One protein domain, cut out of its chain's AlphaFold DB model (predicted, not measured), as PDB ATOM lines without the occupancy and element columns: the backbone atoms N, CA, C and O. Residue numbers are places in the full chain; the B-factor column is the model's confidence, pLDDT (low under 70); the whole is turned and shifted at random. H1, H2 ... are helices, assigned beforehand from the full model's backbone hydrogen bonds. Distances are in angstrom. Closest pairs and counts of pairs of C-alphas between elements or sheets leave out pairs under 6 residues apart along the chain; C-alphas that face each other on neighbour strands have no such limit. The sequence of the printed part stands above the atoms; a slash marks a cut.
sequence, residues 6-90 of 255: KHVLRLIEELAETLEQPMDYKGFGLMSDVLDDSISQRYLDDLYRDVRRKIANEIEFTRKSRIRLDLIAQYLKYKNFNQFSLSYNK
ATOM      1  N   LYS A   6      66.654  74.515 -25.460       86.50
ATOM      2  CA  LYS A   6      67.286  75.843 -25.498       86.50
ATOM      3  C   LYS A   6      66.351  76.951 -25.010       86.50
ATOM      4  O   LYS A   6      66.805  77.874 -24.346       86.50
ATOM      5  N   HIS A   7      65.053  76.853 -25.292       88.69
ATOM      6  CA  HIS A   7      64.082  77.852 -24.831       88.69
ATOM      7  C   HIS A   7      63.866  77.756 -23.326       88.69
ATOM      8  O   HIS A   7      63.728  78.773 -22.659       88.69
ATOM      9  N   VAL A   8      63.873  76.542 -22.771       91.69
ATOM     10  CA  VAL A   8      63.775  76.373 -21.318       91.69
ATOM     11  C   VAL A   8      64.990  76.979 -20.627       91.69
ATOM     12  O   VAL A   8      64.813  77.672 -19.634       91.69
ATOM     13  N   LEU A   9      66.202  76.778 -21.162       91.69
ATOM     14  CA  LEU A   9      67.399  77.417 -20.609       91.69
ATOM     15  C   LEU A   9      67.250  78.937 -20.601       91.69
ATOM     16  O   LEU A   9      67.411  79.556 -19.553       91.69
ATOM     17  N   ARG A  10      66.882  79.512 -21.753       89.94
ATOM     18  CA  ARG A  10      66.761  80.961 -21.890       89.94
ATOM     19  C   ARG A  10      65.715  81.547 -20.951       89.94
ATOM     20  O   ARG A  10      65.942  82.612 -20.402       89.94
ATOM     21  N   LEU A  11      64.599  80.853 -20.737       93.00
ATOM     22  CA  LEU A  11      63.573  81.302 -19.798       93.00
ATOM     23  C   LEU A  11      64.146  81.491 -18.385       93.00
ATOM     24  O   LEU A  11      63.812  82.459 -17.711       93.00
ATOM     25  N   ILE A  12      65.012  80.572 -17.944       94.25
ATOM     26  CA  ILE A  12      65.643  80.638 -16.618       94.25
ATOM     27  C   ILE A  12      66.727  81.726 -16.597       94.25
ATOM     28  O   ILE A  12      66.844  82.446 -15.612       94.25
ATOM     29  N   GLU A  13      67.490  81.884 -17.681       93.50
ATOM     30  CA  GLU A  13      68.479  82.964 -17.809       93.50
ATOM     31  C   GLU A  13      67.823  84.350 -17.789       93.50
ATOM     32  O   GLU A  13      68.279  85.220 -17.059       93.50
ATOM     33  N   GLU A  14      66.729  84.553 -18.525       93.06
ATOM     34  CA  GLU A  14      65.994  85.825 -18.563       93.06
ATOM     35  C   GLU A  14      65.352  86.147 -17.206       93.06
ATOM     36  O   GLU A  14      65.322  87.305 -16.793       93.06
ATOM     37  N   LEU A  15      64.903  85.124 -16.471       95.75
ATOM     38  CA  LEU A  15      64.473  85.268 -15.079       95.75
ATOM     39  C   LEU A  15      65.619  85.753 -14.180       95.75
ATOM     40  O   LEU A  15      65.433  86.702 -13.420       95.75
ATOM     41  N   ALA A  16      66.790  85.127 -14.278       95.50
ATOM     42  CA  ALA A  16      67.962  85.502 -13.494       95.50
ATOM     43  C   ALA A  16      68.475  86.908 -13.846       95.50
ATOM     44  O   ALA A  16      68.776  87.682 -12.942       95.50
ATOM     45  N   GLU A  17      68.505  87.264 -15.135       92.19
ATOM     46  CA  GLU A  17      68.837  88.606 -15.634       92.19
ATOM     47  C   GLU A  17      67.854  89.655 -15.085       92.19
ATOM     48  O   GLU A  17      68.280  90.675 -14.552       92.19
ATOM     49  N   THR A  18      66.546  89.383 -15.150       92.50
ATOM     50  CA  THR A  18      65.490  90.299 -14.671       92.50
ATOM     51  C   THR A  18      65.563  90.543 -13.164       92.50
ATOM     52  O   THR A  18      65.195  91.618 -12.697       92.50
ATOM     53  N   LEU A  19      66.005  89.544 -12.397       95.25
ATOM     54  CA  LEU A  19      66.100  89.617 -10.938       95.25
ATOM     55  C   LEU A  19      67.509  89.930 -10.430       95.25
ATOM     56  O   LEU A  19      67.710  89.985  -9.217       95.25
ATOM     57  N   GLU A  20      68.473  90.111 -11.333       95.38
ATOM     58  CA  GLU A  20      69.889  90.324 -11.021       95.38
ATOM     59  C   GLU A  20      70.467  89.230 -10.098       95.38
ATOM     60  O   GLU A  20      71.247  89.497  -9.183       95.38
ATOM     61  N   GLN A  21      70.065  87.976 -10.322       97.19
ATOM     62  CA  GLN A  21      70.461  86.833  -9.496       97.19
ATOM     63  C   GLN A  21      71.456  85.908 -10.207       97.19
ATOM     64  O   GLN A  21      71.386  85.726 -11.425       97.19
ATOM     65  N   PRO A  22      72.373  85.261  -9.466       95.50
ATOM     66  CA  PRO A  22      73.256  84.254 -10.037       95.50
ATOM     67  C   PRO A  22      72.498  82.961 -10.374       95.50
ATOM     68  O   PRO A  22      71.525  82.587  -9.723       95.50
ATOM     69  N   MET A  23      73.000  82.218 -11.362       95.31
ATOM     70  CA  MET A  23      72.473  80.906 -11.771       95.31
ATOM     71  C   MET A  23      73.041  79.766 -10.906       95.31
ATOM     72  O   MET A  23      73.583  78.781 -11.413       95.31
ATOM     73  N   ASP A  24      72.960  79.930  -9.586       95.75
ATOM     74  CA  ASP A  24      73.389  78.954  -8.586       95.75
ATOM     75  C   ASP A  24      72.253  78.623  -7.607       95.75
ATOM     76  O   ASP A  24      71.179  79.221  -7.638       95.75
ATOM     77  N   TYR A  25      72.485  77.652  -6.718       94.50
ATOM     78  CA  TYR A  25      71.461  77.210  -5.773       94.50
ATOM     79  C   TYR A  25      70.913  78.363  -4.922       94.50
ATOM     80  O   TYR A  25      69.708  78.426  -4.695       94.50
ATOM     81  N   LYS A  26      71.765  79.295  -4.476       95.75
ATOM     82  CA  LYS A  26      71.350  80.436  -3.651       95.75
ATOM     83  C   LYS A  26      70.502  81.413  -4.466       95.75
ATOM     84  O   LYS A  26      69.433  81.801  -4.001       95.75
ATOM     85  N   GLY A  27      70.942  81.760  -5.673       95.88
ATOM     86  CA  GLY A  27      70.185  82.606  -6.590       95.88
ATOM     87  C   GLY A  27      68.831  81.996  -6.943       95.88
ATOM     88  O   GLY A  27      67.830  82.701  -6.935       95.88
ATOM     89  N   PHE A  28      68.749  80.675  -7.132       97.38
ATOM     90  CA  PHE A  28      67.471  79.988  -7.347       97.38
ATOM     91  C   PHE A  28      66.522  80.069  -6.148       97.38
ATOM     92  O   PHE A  28      65.314  80.024  -6.354       97.38
ATOM     93  N   GLY A  29      67.039  80.202  -4.922       96.31
ATOM     94  CA  GLY A  29      66.214  80.449  -3.736       96.31
ATOM     95  C   GLY A  29      65.528  81.804  -3.824       96.31
ATOM     96  O   GLY A  29      64.305  81.889  -3.792       96.31
ATOM     97  N   LEU A  30      66.323  82.842  -4.083       96.12
ATOM     98  CA  LEU A  30      65.828  84.211  -4.236       96.12
ATOM     99  C   LEU A  30      64.875  84.353  -5.432       96.12
ATOM    100  O   LEU A  30      63.888  85.078  -5.358       96.12
ATOM    101  N   MET A  31      65.131  83.627  -6.525       97.19
ATOM    102  CA  MET A  31      64.216  83.563  -7.664       97.19
ATOM    103  C   MET A  31      62.900  82.858  -7.314       97.19
ATOM    104  O   MET A  31      61.854  83.292  -7.783       97.19
ATOM    105  N   SER A  32      62.919  81.779  -6.521       96.69
ATOM    106  CA  SER A  32      61.675  81.105  -6.126       96.69
ATOM    107  C   SER A  32      60.817  81.937  -5.179       96.69
ATOM    108  O   SER A  32      59.600  81.861  -5.278       96.69
ATOM    109  N   ASP A  33      61.427  82.767  -4.328       95.56
ATOM    110  CA  ASP A  33      60.713  83.579  -3.330       95.56
ATOM    111  C   ASP A  33      59.769  84.627  -3.952       95.56
ATOM    112  O   ASP A  33      58.833  85.087  -3.303       95.56
ATOM    113  N   VAL A  34      60.012  85.019  -5.208       95.00
ATOM    114  CA  VAL A  34      59.187  85.996  -5.946       95.00
ATOM    115  C   VAL A  34      58.238  85.352  -6.957       95.00
ATOM    116  O   VAL A  34      57.426  86.042  -7.579       95.00
ATOM    117  N   LEU A  35      58.369  84.044  -7.165       93.44
ATOM    118  CA  LEU A  35      57.526  83.270  -8.064       93.44
ATOM    119  C   LEU A  35      56.356  82.652  -7.298       93.44
ATOM    120  O   LEU A  35      56.217  82.784  -6.089       93.44
ATOM    121  N   ASP A  36      55.481  81.980  -8.039       90.31
ATOM    122  CA  ASP A  36      54.402  81.187  -7.458       90.31
ATOM    123  C   ASP A  36      54.958  80.054  -6.574       90.31
ATOM    124  O   ASP A  36      55.918  79.382  -6.966       90.31
ATOM    125  N   ASP A  37      54.306  79.791  -5.433       87.31
ATOM    126  CA  ASP A  37      54.697  78.782  -4.429       87.31
ATOM    127  C   ASP A  37      54.939  77.377  -5.020       87.31
ATOM    128  O   ASP A  37      55.642  76.537  -4.447       87.31
ATOM    129  N   SER A  38      54.363  77.081  -6.190       88.81
ATOM    130  CA  SER A  38      54.577  75.818  -6.900       88.81
ATOM    131  C   SER A  38      55.953  75.681  -7.577       88.81
ATOM    132  O   SER A  38      56.288  74.581  -8.056       88.81
ATOM    133  N   ILE A  39      56.756  76.750  -7.619       92.81
ATOM    134  CA  ILE A  39      58.098  76.820  -8.209       92.81
ATOM    135  C   ILE A  39      59.135  76.968  -7.094       92.81
ATOM    136  O   ILE A  39      59.579  78.058  -6.763       92.81
ATOM    137  N   SER A  40      59.585  75.843  -6.546       94.94
ATOM    138  CA  SER A  40      60.613  75.854  -5.505       94.94
ATOM    139  C   SER A  40      62.034  76.063  -6.046       94.94
ATOM    140  O   SER A  40      62.354  75.677  -7.174       94.94
ATOM    141  N   GLN A  41      62.931  76.544  -5.183       96.38
ATOM    142  CA  GLN A  41      64.385  76.577  -5.391       96.38
ATOM    143  C   GLN A  41      64.931  75.268  -5.983       96.38
ATOM    144  O   GLN A  41      65.660  75.260  -6.974       96.38
ATOM    145  N   ARG A  42      64.533  74.132  -5.392       95.44
ATOM    146  CA  ARG A  42      64.943  72.797  -5.846       95.44
ATOM    147  C   ARG A  42      64.466  72.507  -7.266       95.44
ATOM    148  O   ARG A  42      65.195  71.894  -8.038       95.44
ATOM    149  N   TYR A  43      63.255  72.937  -7.617       94.25
ATOM    150  CA  TYR A  43      62.747  72.766  -8.970       94.25
ATOM    151  C   TYR A  43      63.579  73.548  -9.995       94.25
ATOM    152  O   TYR A  43      63.890  72.977 -11.040       94.25
ATOM    153  N   LEU A  44      63.948  74.800  -9.705       94.50
ATOM    154  CA  LEU A  44      64.770  75.626 -10.598       94.50
ATOM    155  C   LEU A  44      66.181  75.044 -10.780       94.50
ATOM    156  O   LEU A  44      66.627  74.910 -11.920       94.50
ATOM    157  N   ASP A  45      66.836  74.605  -9.699       95.62
ATOM    158  CA  ASP A  45      68.158  73.956  -9.767       95.62
ATOM    159  C   ASP A  45      68.109  72.645 -10.574       95.62
ATOM    160  O   ASP A  45      68.891  72.453 -11.509       95.62
ATOM    161  N   ASP A  46      67.138  71.768 -10.290       94.06
ATOM    162  CA  ASP A  46      66.949  70.512 -11.029       94.06
ATOM    163  C   ASP A  46      66.651  70.771 -12.513       94.06
ATOM    164  O   ASP A  46      67.136  70.048 -13.390       94.06
ATOM    165  N   LEU A  47      65.829  71.783 -12.807       93.12
ATOM    166  CA  LEU A  47      65.481  72.169 -14.169       93.12
ATOM    167  C   LEU A  47      66.714  72.676 -14.919       93.12
ATOM    168  O   LEU A  47      66.984  72.194 -16.017       93.12
ATOM    169  N   TYR A  48      67.478  73.590 -14.322       94.00
ATOM    170  CA  TYR A  48      68.689  74.148 -14.915       94.00
ATOM    171  C   TYR A  48      69.731  73.062 -15.214       94.00
ATOM    172  O   TYR A  48      70.241  72.975 -16.335       94.00
ATOM    173  N   ARG A  49      69.994  72.168 -14.251       93.19
ATOM    174  CA  ARG A  49      70.927  71.042 -14.428       93.19
ATOM    175  C   ARG A  49      70.464  70.071 -15.513       93.19
ATOM    176  O   ARG A  49      71.275  69.667 -16.349       93.19
ATOM    177  N   ASP A  50      69.178  69.708 -15.530       91.50
ATOM    178  CA  ASP A  50      68.618  68.809 -16.549       91.50
ATOM    179  C   ASP A  50      68.742  69.411 -17.952       91.50
ATOM    180  O   ASP A  50      69.207  68.747 -18.878       91.50
ATOM    181  N   VAL A  51      68.379  70.683 -18.098       91.31
ATOM    182  CA  VAL A  51      68.424  71.419 -19.364       91.31
ATOM    183  C   VAL A  51      69.858  71.549 -19.882       91.31
ATOM    184  O   VAL A  51      70.102  71.249 -21.051       91.31
ATOM    185  N   ARG A  52      70.830  71.895 -19.027       92.00
ATOM    186  CA  ARG A  52      72.249  71.953 -19.424       92.00
ATOM    187  C   ARG A  52      72.781  70.603 -19.882       92.00
ATOM    188  O   ARG A  52      73.433  70.524 -20.922       92.00
ATOM    189  N   ARG A  53      72.468  69.537 -19.141       92.38
ATOM    190  CA  ARG A  53      72.831  68.169 -19.527       92.38
ATOM    191  C   ARG A  53      72.207  67.794 -20.870       92.38
ATOM    192  O   ARG A  53      72.879  67.195 -21.700       92.38
ATOM    193  N   LYS A  54      70.939  68.131 -21.101       90.88
ATOM    194  CA  LYS A  54      70.245  67.828 -22.358       90.88
ATOM    195  C   LYS A  54      70.805  68.609 -23.545       90.88
ATOM    196  O   LYS A  54      70.986  68.005 -24.591       90.88
ATOM    197  N   ILE A  55      71.154  69.887 -23.376       86.56
ATOM    198  CA  ILE A  55      71.826  70.681 -24.420       86.56
ATOM    199  C   ILE A  55      73.166  70.054 -24.801       86.56
ATOM    200  O   ILE A  55      73.436  69.901 -25.986       86.56
ATOM    201  N   ALA A  56      73.967  69.636 -23.816       87.00
ATOM    202  CA  ALA A  56      75.257  68.992 -24.066       87.00
ATOM    203  C   ALA A  56      75.145  67.657 -24.828       87.00
ATOM    204  O   ALA A  56      76.109  67.238 -25.454       87.00
ATOM    205  N   ASN A  57      73.982  67.001 -24.777       88.25
ATOM    206  CA  ASN A  57      73.711  65.738 -25.465       88.25
ATOM    207  C   ASN A  57      72.764  65.899 -26.671       88.25
ATOM    208  O   ASN A  57      72.289  64.898 -27.195       88.25
ATOM    209  N   GLU A  58      72.435  67.134 -27.066       83.94
ATOM    210  CA  GLU A  58      71.494  67.441 -28.158       83.94
ATOM    211  C   GLU A  58      70.095  66.804 -27.989       83.94
ATOM    212  O   GLU A  58      69.403  66.473 -28.950       83.94
ATOM    213  N   ILE A  59      69.646  66.649 -26.740       85.06
ATOM    214  CA  ILE A  59      68.356  66.039 -26.393       85.06
ATOM    215  C   ILE A  59      67.291  67.120 -26.204       85.06
ATOM    216  O   ILE A  59      67.498  68.109 -25.496       85.06
ATOM    217  N   GLU A  60      66.102  66.892 -26.764       83.44
ATOM    218  CA  GLU A  60      64.954  67.784 -26.589       83.44
ATOM    219  C   GLU A  60      64.245  67.643 -25.232       83.44
ATOM    220  O   GLU A  60      64.258  66.598 -24.563       83.44
ATOM    221  N   PHE A  61      63.602  68.725 -24.790       80.38
ATOM    222  CA  PHE A  61      63.030  68.785 -23.455       80.38
ATOM    223  C   PHE A  61      61.663  68.105 -23.439       80.38
ATOM    224  O   PHE A  61      60.649  68.614 -23.909       80.38
ATOM    225  N   THR A  62      61.641  66.914 -22.851       72.44
ATOM    226  CA  THR A  62      60.469  66.033 -22.780       72.44
ATOM    227  C   THR A  62      59.696  66.104 -21.455       72.44
ATOM    228  O   THR A  62      58.752  65.337 -21.257       72.44
ATOM    229  N   ARG A  63      60.072  66.979 -20.506       67.06
ATOM    230  CA  ARG A  63      59.461  66.986 -19.160       67.06
ATOM    231  C   ARG A  63      58.026  67.537 -19.204       67.06
ATOM    232  O   ARG A  63      57.748  68.532 -19.861       67.06
ATOM    233  N   LYS A  64      57.117  66.890 -18.461       56.31
ATOM    234  CA  LYS A  64      55.652  67.057 -18.568       56.31
ATOM    235  C   LYS A  64      55.055  68.331 -17.944       56.31
ATOM    236  O   LYS A  64      53.925  68.671 -18.279       56.31
ATOM    237  N   SER A  65      55.747  69.042 -17.050       68.12
ATOM    238  CA  SER A  65      55.138  70.189 -16.348       68.12
ATOM    239  C   SER A  65      55.325  71.501 -17.112       68.12
ATOM    240  O   SER A  65      56.185  72.314 -16.779       68.12
ATOM    241  N   ARG A  66      54.511  71.699 -18.154       83.19
ATOM    242  CA  ARG A  66      54.434  72.970 -18.897       83.19
ATOM    243  C   ARG A  66      53.892  74.113 -18.035       83.19
ATOM    244  O   ARG A  66      54.315  75.242 -18.209       83.19
ATOM    245  N   ILE A  67      53.037  73.790 -17.063       90.06
ATOM    246  CA  ILE A  67      52.402  74.754 -16.153       90.06
ATOM    247  C   ILE A  67      53.453  75.596 -15.422       90.06
ATOM    248  O   ILE A  67      53.345  76.813 -15.386       90.06
ATOM    249  N   ARG A  68      54.516  74.971 -14.901       91.94
ATOM    250  CA  ARG A  68      55.581  75.712 -14.207       91.94
ATOM    251  C   ARG A  68      56.374  76.626 -15.141       91.94
ATOM    252  O   ARG A  68      56.748  77.717 -14.737       91.94
ATOM    253  N   LEU A  69      56.592  76.215 -16.391       92.75
ATOM    254  CA  LEU A  69      57.214  77.084 -17.394       92.75
ATOM    255  C   LEU A  69      56.299  78.259 -17.762       92.75
ATOM    256  O   LEU A  69      56.784  79.367 -17.964       92.75
ATOM    257  N   ASP A  70      54.986  78.027 -17.830       93.94
ATOM    258  CA  ASP A  70      54.004  79.080 -18.086       93.94
ATOM    259  C   ASP A  70      53.985  80.110 -16.950       93.94
ATOM    260  O   ASP A  70      53.948  81.302 -17.236       93.94
ATOM    261  N   LEU A  71      54.091  79.673 -15.692       94.94
ATOM    262  CA  LEU A  71      54.169  80.553 -14.522       94.94
ATOM    263  C   LEU A  71      55.437  81.423 -14.526       94.94
ATOM    264  O   LEU A  71      55.346  82.634 -14.326       94.94
ATOM    265  N   ILE A  72      56.605  80.847 -14.838       95.06
ATOM    266  CA  ILE A  72      57.845  81.632 -15.003       95.06
ATOM    267  C   ILE A  72      57.684  82.644 -16.149       95.06
ATOM    268  O   ILE A  72      58.018  83.818 -16.002       95.06
ATOM    269  N   ALA A  73      57.125  82.221 -17.286       94.75
ATOM    270  CA  ALA A  73      56.890  83.109 -18.424       94.75
ATOM    271  C   ALA A  73      55.910  84.252 -18.087       94.75
ATOM    272  O   ALA A  73      56.109  85.381 -18.532       94.75
ATOM    273  N   GLN A  74      54.886  83.987 -17.274       95.75
ATOM    274  CA  GLN A  74      53.932  84.991 -16.790       95.75
ATOM    275  C   GLN A  74      54.566  86.022 -15.870       95.75
ATOM    276  O   GLN A  74      54.279  87.215 -16.010       95.75
ATOM    277  N   TYR A  75      55.477  85.598 -14.993       96.19
ATOM    278  CA  TYR A  75      56.278  86.525 -14.200       96.19
ATOM    279  C   TYR A  75      57.054  87.502 -15.102       96.19
ATOM    280  O   TYR A  75      56.987  88.720 -14.912       96.19
ATOM    281  N   LEU A  76      57.656  86.974 -16.172       93.81
ATOM    282  CA  LEU A  76      58.357  87.717 -17.226       93.81
ATOM    283  C   LEU A  76      57.432  88.470 -18.210       93.81
ATOM    284  O   LEU A  76      57.876  88.935 -19.255       93.81
ATOM    285  N   LYS A  77      56.142  88.628 -17.885       95.38
ATOM    286  CA  LYS A  77      55.133  89.368 -18.673       95.38
ATOM    287  C   LYS A  77      54.751  88.739 -20.020       95.38
ATOM    288  O   LYS A  77      54.119  89.396 -20.848       95.38
ATOM    289  N   TYR A  78      55.029  87.454 -20.224       92.38
ATOM    290  CA  TYR A  78      54.479  86.673 -21.335       92.38
ATOM    291  C   TYR A  78      53.197  85.943 -20.903       92.38
ATOM    292  O   TYR A  78      53.073  85.468 -19.787       92.38
ATOM    293  N   LYS A  79      52.226  85.758 -21.798       91.50
ATOM    294  CA  LYS A  79      50.970  85.034 -21.520       91.50
ATOM    295  C   LYS A  79      51.208  83.587 -21.071       91.50
ATOM    296  O   LYS A  79      50.434  83.050 -20.281       91.50
ATOM    297  N   ASN A  80      52.216  82.936 -21.649       93.88
ATOM    298  CA  ASN A  80      52.626  81.561 -21.369       93.88
ATOM    299  C   ASN A  80      53.988  81.268 -22.023       93.88
ATOM    300  O   ASN A  80      54.512  82.073 -22.802       93.88
ATOM    301  N   PHE A  81      54.524  80.076 -21.775       91.44
ATOM    302  CA  PHE A  81      55.803  79.630 -22.312       91.44
ATOM    303  C   PHE A  81      55.824  79.544 -23.845       91.44
ATOM    304  O   PHE A  81      56.880  79.692 -24.458       91.44
ATOM    305  N   ASN A  82      54.676  79.333 -24.503       89.94
ATOM    306  CA  ASN A  82      54.630  79.368 -25.967       89.94
ATOM    307  C   ASN A  82      54.822  80.772 -26.507       89.94
ATOM    308  O   ASN A  82      55.522  80.925 -27.501       89.94
ATOM    309  N   GLN A  83      54.212  81.782 -25.886       88.31
ATOM    310  CA  GLN A  83      54.435  83.161 -26.301       88.31
ATOM    311  C   GLN A  83      55.900  83.542 -26.100       88.31
ATOM    312  O   GLN A  83      56.480  84.091 -27.028       88.31
ATOM    313  N   PHE A  84      56.493  83.172 -24.962       90.38
ATOM    314  CA  PHE A  84      57.930  83.316 -24.719       90.38
ATOM    315  C   PHE A  84      58.769  82.593 -25.791       90.38
ATOM    316  O   PHE A  84      59.669  83.162 -26.396       90.38
ATOM    317  N   SER A  85      58.442  81.337 -26.102       86.12
ATOM    318  CA  SER A  85      59.149  80.570 -27.135       86.12
ATOM    319  C   SER A  85      59.011  81.198 -28.522       86.12
ATOM    320  O   SER A  85      59.949  81.162 -29.309       86.12
ATOM    321  N   LEU A  86      57.846  81.760 -28.848       81.62
ATOM    322  CA  LEU A  86      57.590  82.427 -30.124       81.62
ATOM    323  C   LEU A  86      58.281  83.791 -30.212       81.62
ATOM    324  O   LEU A  86      58.784  84.126 -31.283       81.62
ATOM    325  N   SER A  87      58.326  84.566 -29.124       76.75
ATOM    326  CA  SER A  87      59.097  85.813 -29.069       76.75
ATOM    327  C   SER A  87      60.589  85.531 -29.164       76.75
ATOM    328  O   SER A  87      61.281  86.228 -29.891       76.75
ATOM    329  N   TYR A  88      61.060  84.455 -28.536       68.88
ATOM    330  CA  TYR A  88      62.439  84.003 -28.656       68.88
ATOM    331  C   TYR A  88      62.776  83.473 -30.059       68.88
ATOM    332  O   TYR A  88      63.860  83.716 -30.582       68.88
ATOM    333  N   ASN A  89      61.830  82.795 -30.717       64.81
ATOM    334  CA  ASN A  89      61.981  82.370 -32.110       64.81
ATOM    335  C   ASN A  89      62.022  83.553 -33.090       64.81
ATOM    336  O   ASN A  89      62.638  83.438 -34.149       64.81
ATOM    337  N   LYS A  90      61.424  84.704 -32.748       59.53
ATOM    338  CA  LYS A  90      61.689  85.983 -33.424       59.53
ATOM    339  C   LYS A  90      63.029  86.549 -32.938       59.53
ATOM    340  O   LYS A  90      63.070  87.580 -32.278       59.53
TER     341      LYS A  90
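AT A GLANCE: This is residues 6 to 90 of the 255 residues of an uncharacterized protein of Bacteriodetes bacterium (UniProt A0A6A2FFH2). Five crossed helices form a compact cluster round H1, with the longest helix, H3, on one side of H1 and H4 on another. H2 packs on H1 near its last residues, 15 to 19, and H5 packs on H4. The printed part has 85 residues, with five named helices in the order H1, H2, H3, H4, H5 and no named strand, and its class is all helix. It is compact and rounded, with a radius of gyration of the C-alphas of 12.0 A and spans of 29 by 27 by 23 A.

HOW THE PARTS SIT: H3, residues 41 to 56, touches H1, residues 6 to 19, with residues 6 to 12 of H1 alone. Their closest C-alphas, those of Leu 9 and Val 51, are 6.2 A apart, and they run opposite ways at a steep tilt of 43 degrees. H2, residues 25 to 33, touches residues 41 to 45 of H3 alone, at a steep tilt of 56 degrees, opposite ways; the closest C-alphas, Gly 29 and Gln 41, are 4.6 A apart. H1 is the hub, touching the four other helices. It touches H2 about perpendicular, at 76 degrees, closest at the C-alphas of Leu 19 and Met 31, 7.1 A. H4, residues 66 to 75, touches H1 and runs the same way at a shallow tilt of 33 degrees, only just short of steep; the closest C-alphas, Leu 11 and Ala 73, are 7.1 A apart. H5, residues 81 to 89, touches H4, closest at the C-alphas of Asp 70 and Phe 81, 4.6 A. H3 and H4 are apart. In the five helices every O i to N i+4 pair is within hydrogen-bond range.

IN THESE COORDINATES: H3 is 22.9 A long and begins at C-alpha 41, (64.385, 76.577, -5.391). H1, 20.1 A, begins at C-alpha 6, (67.286, 75.843, -25.498). H4 is 14.5 A, H2 12.7 A and H5 11.9 A, ending at C-alpha 89, (61.981, 82.370, -32.110).

THE WHOLE: The C-alphas farthest apart, Lys 26 and Lys 90, are 31.8 A apart. The printed part has no cut and no long link. Residues 63 to 65 and 88 to 90 have pLDDT under 70.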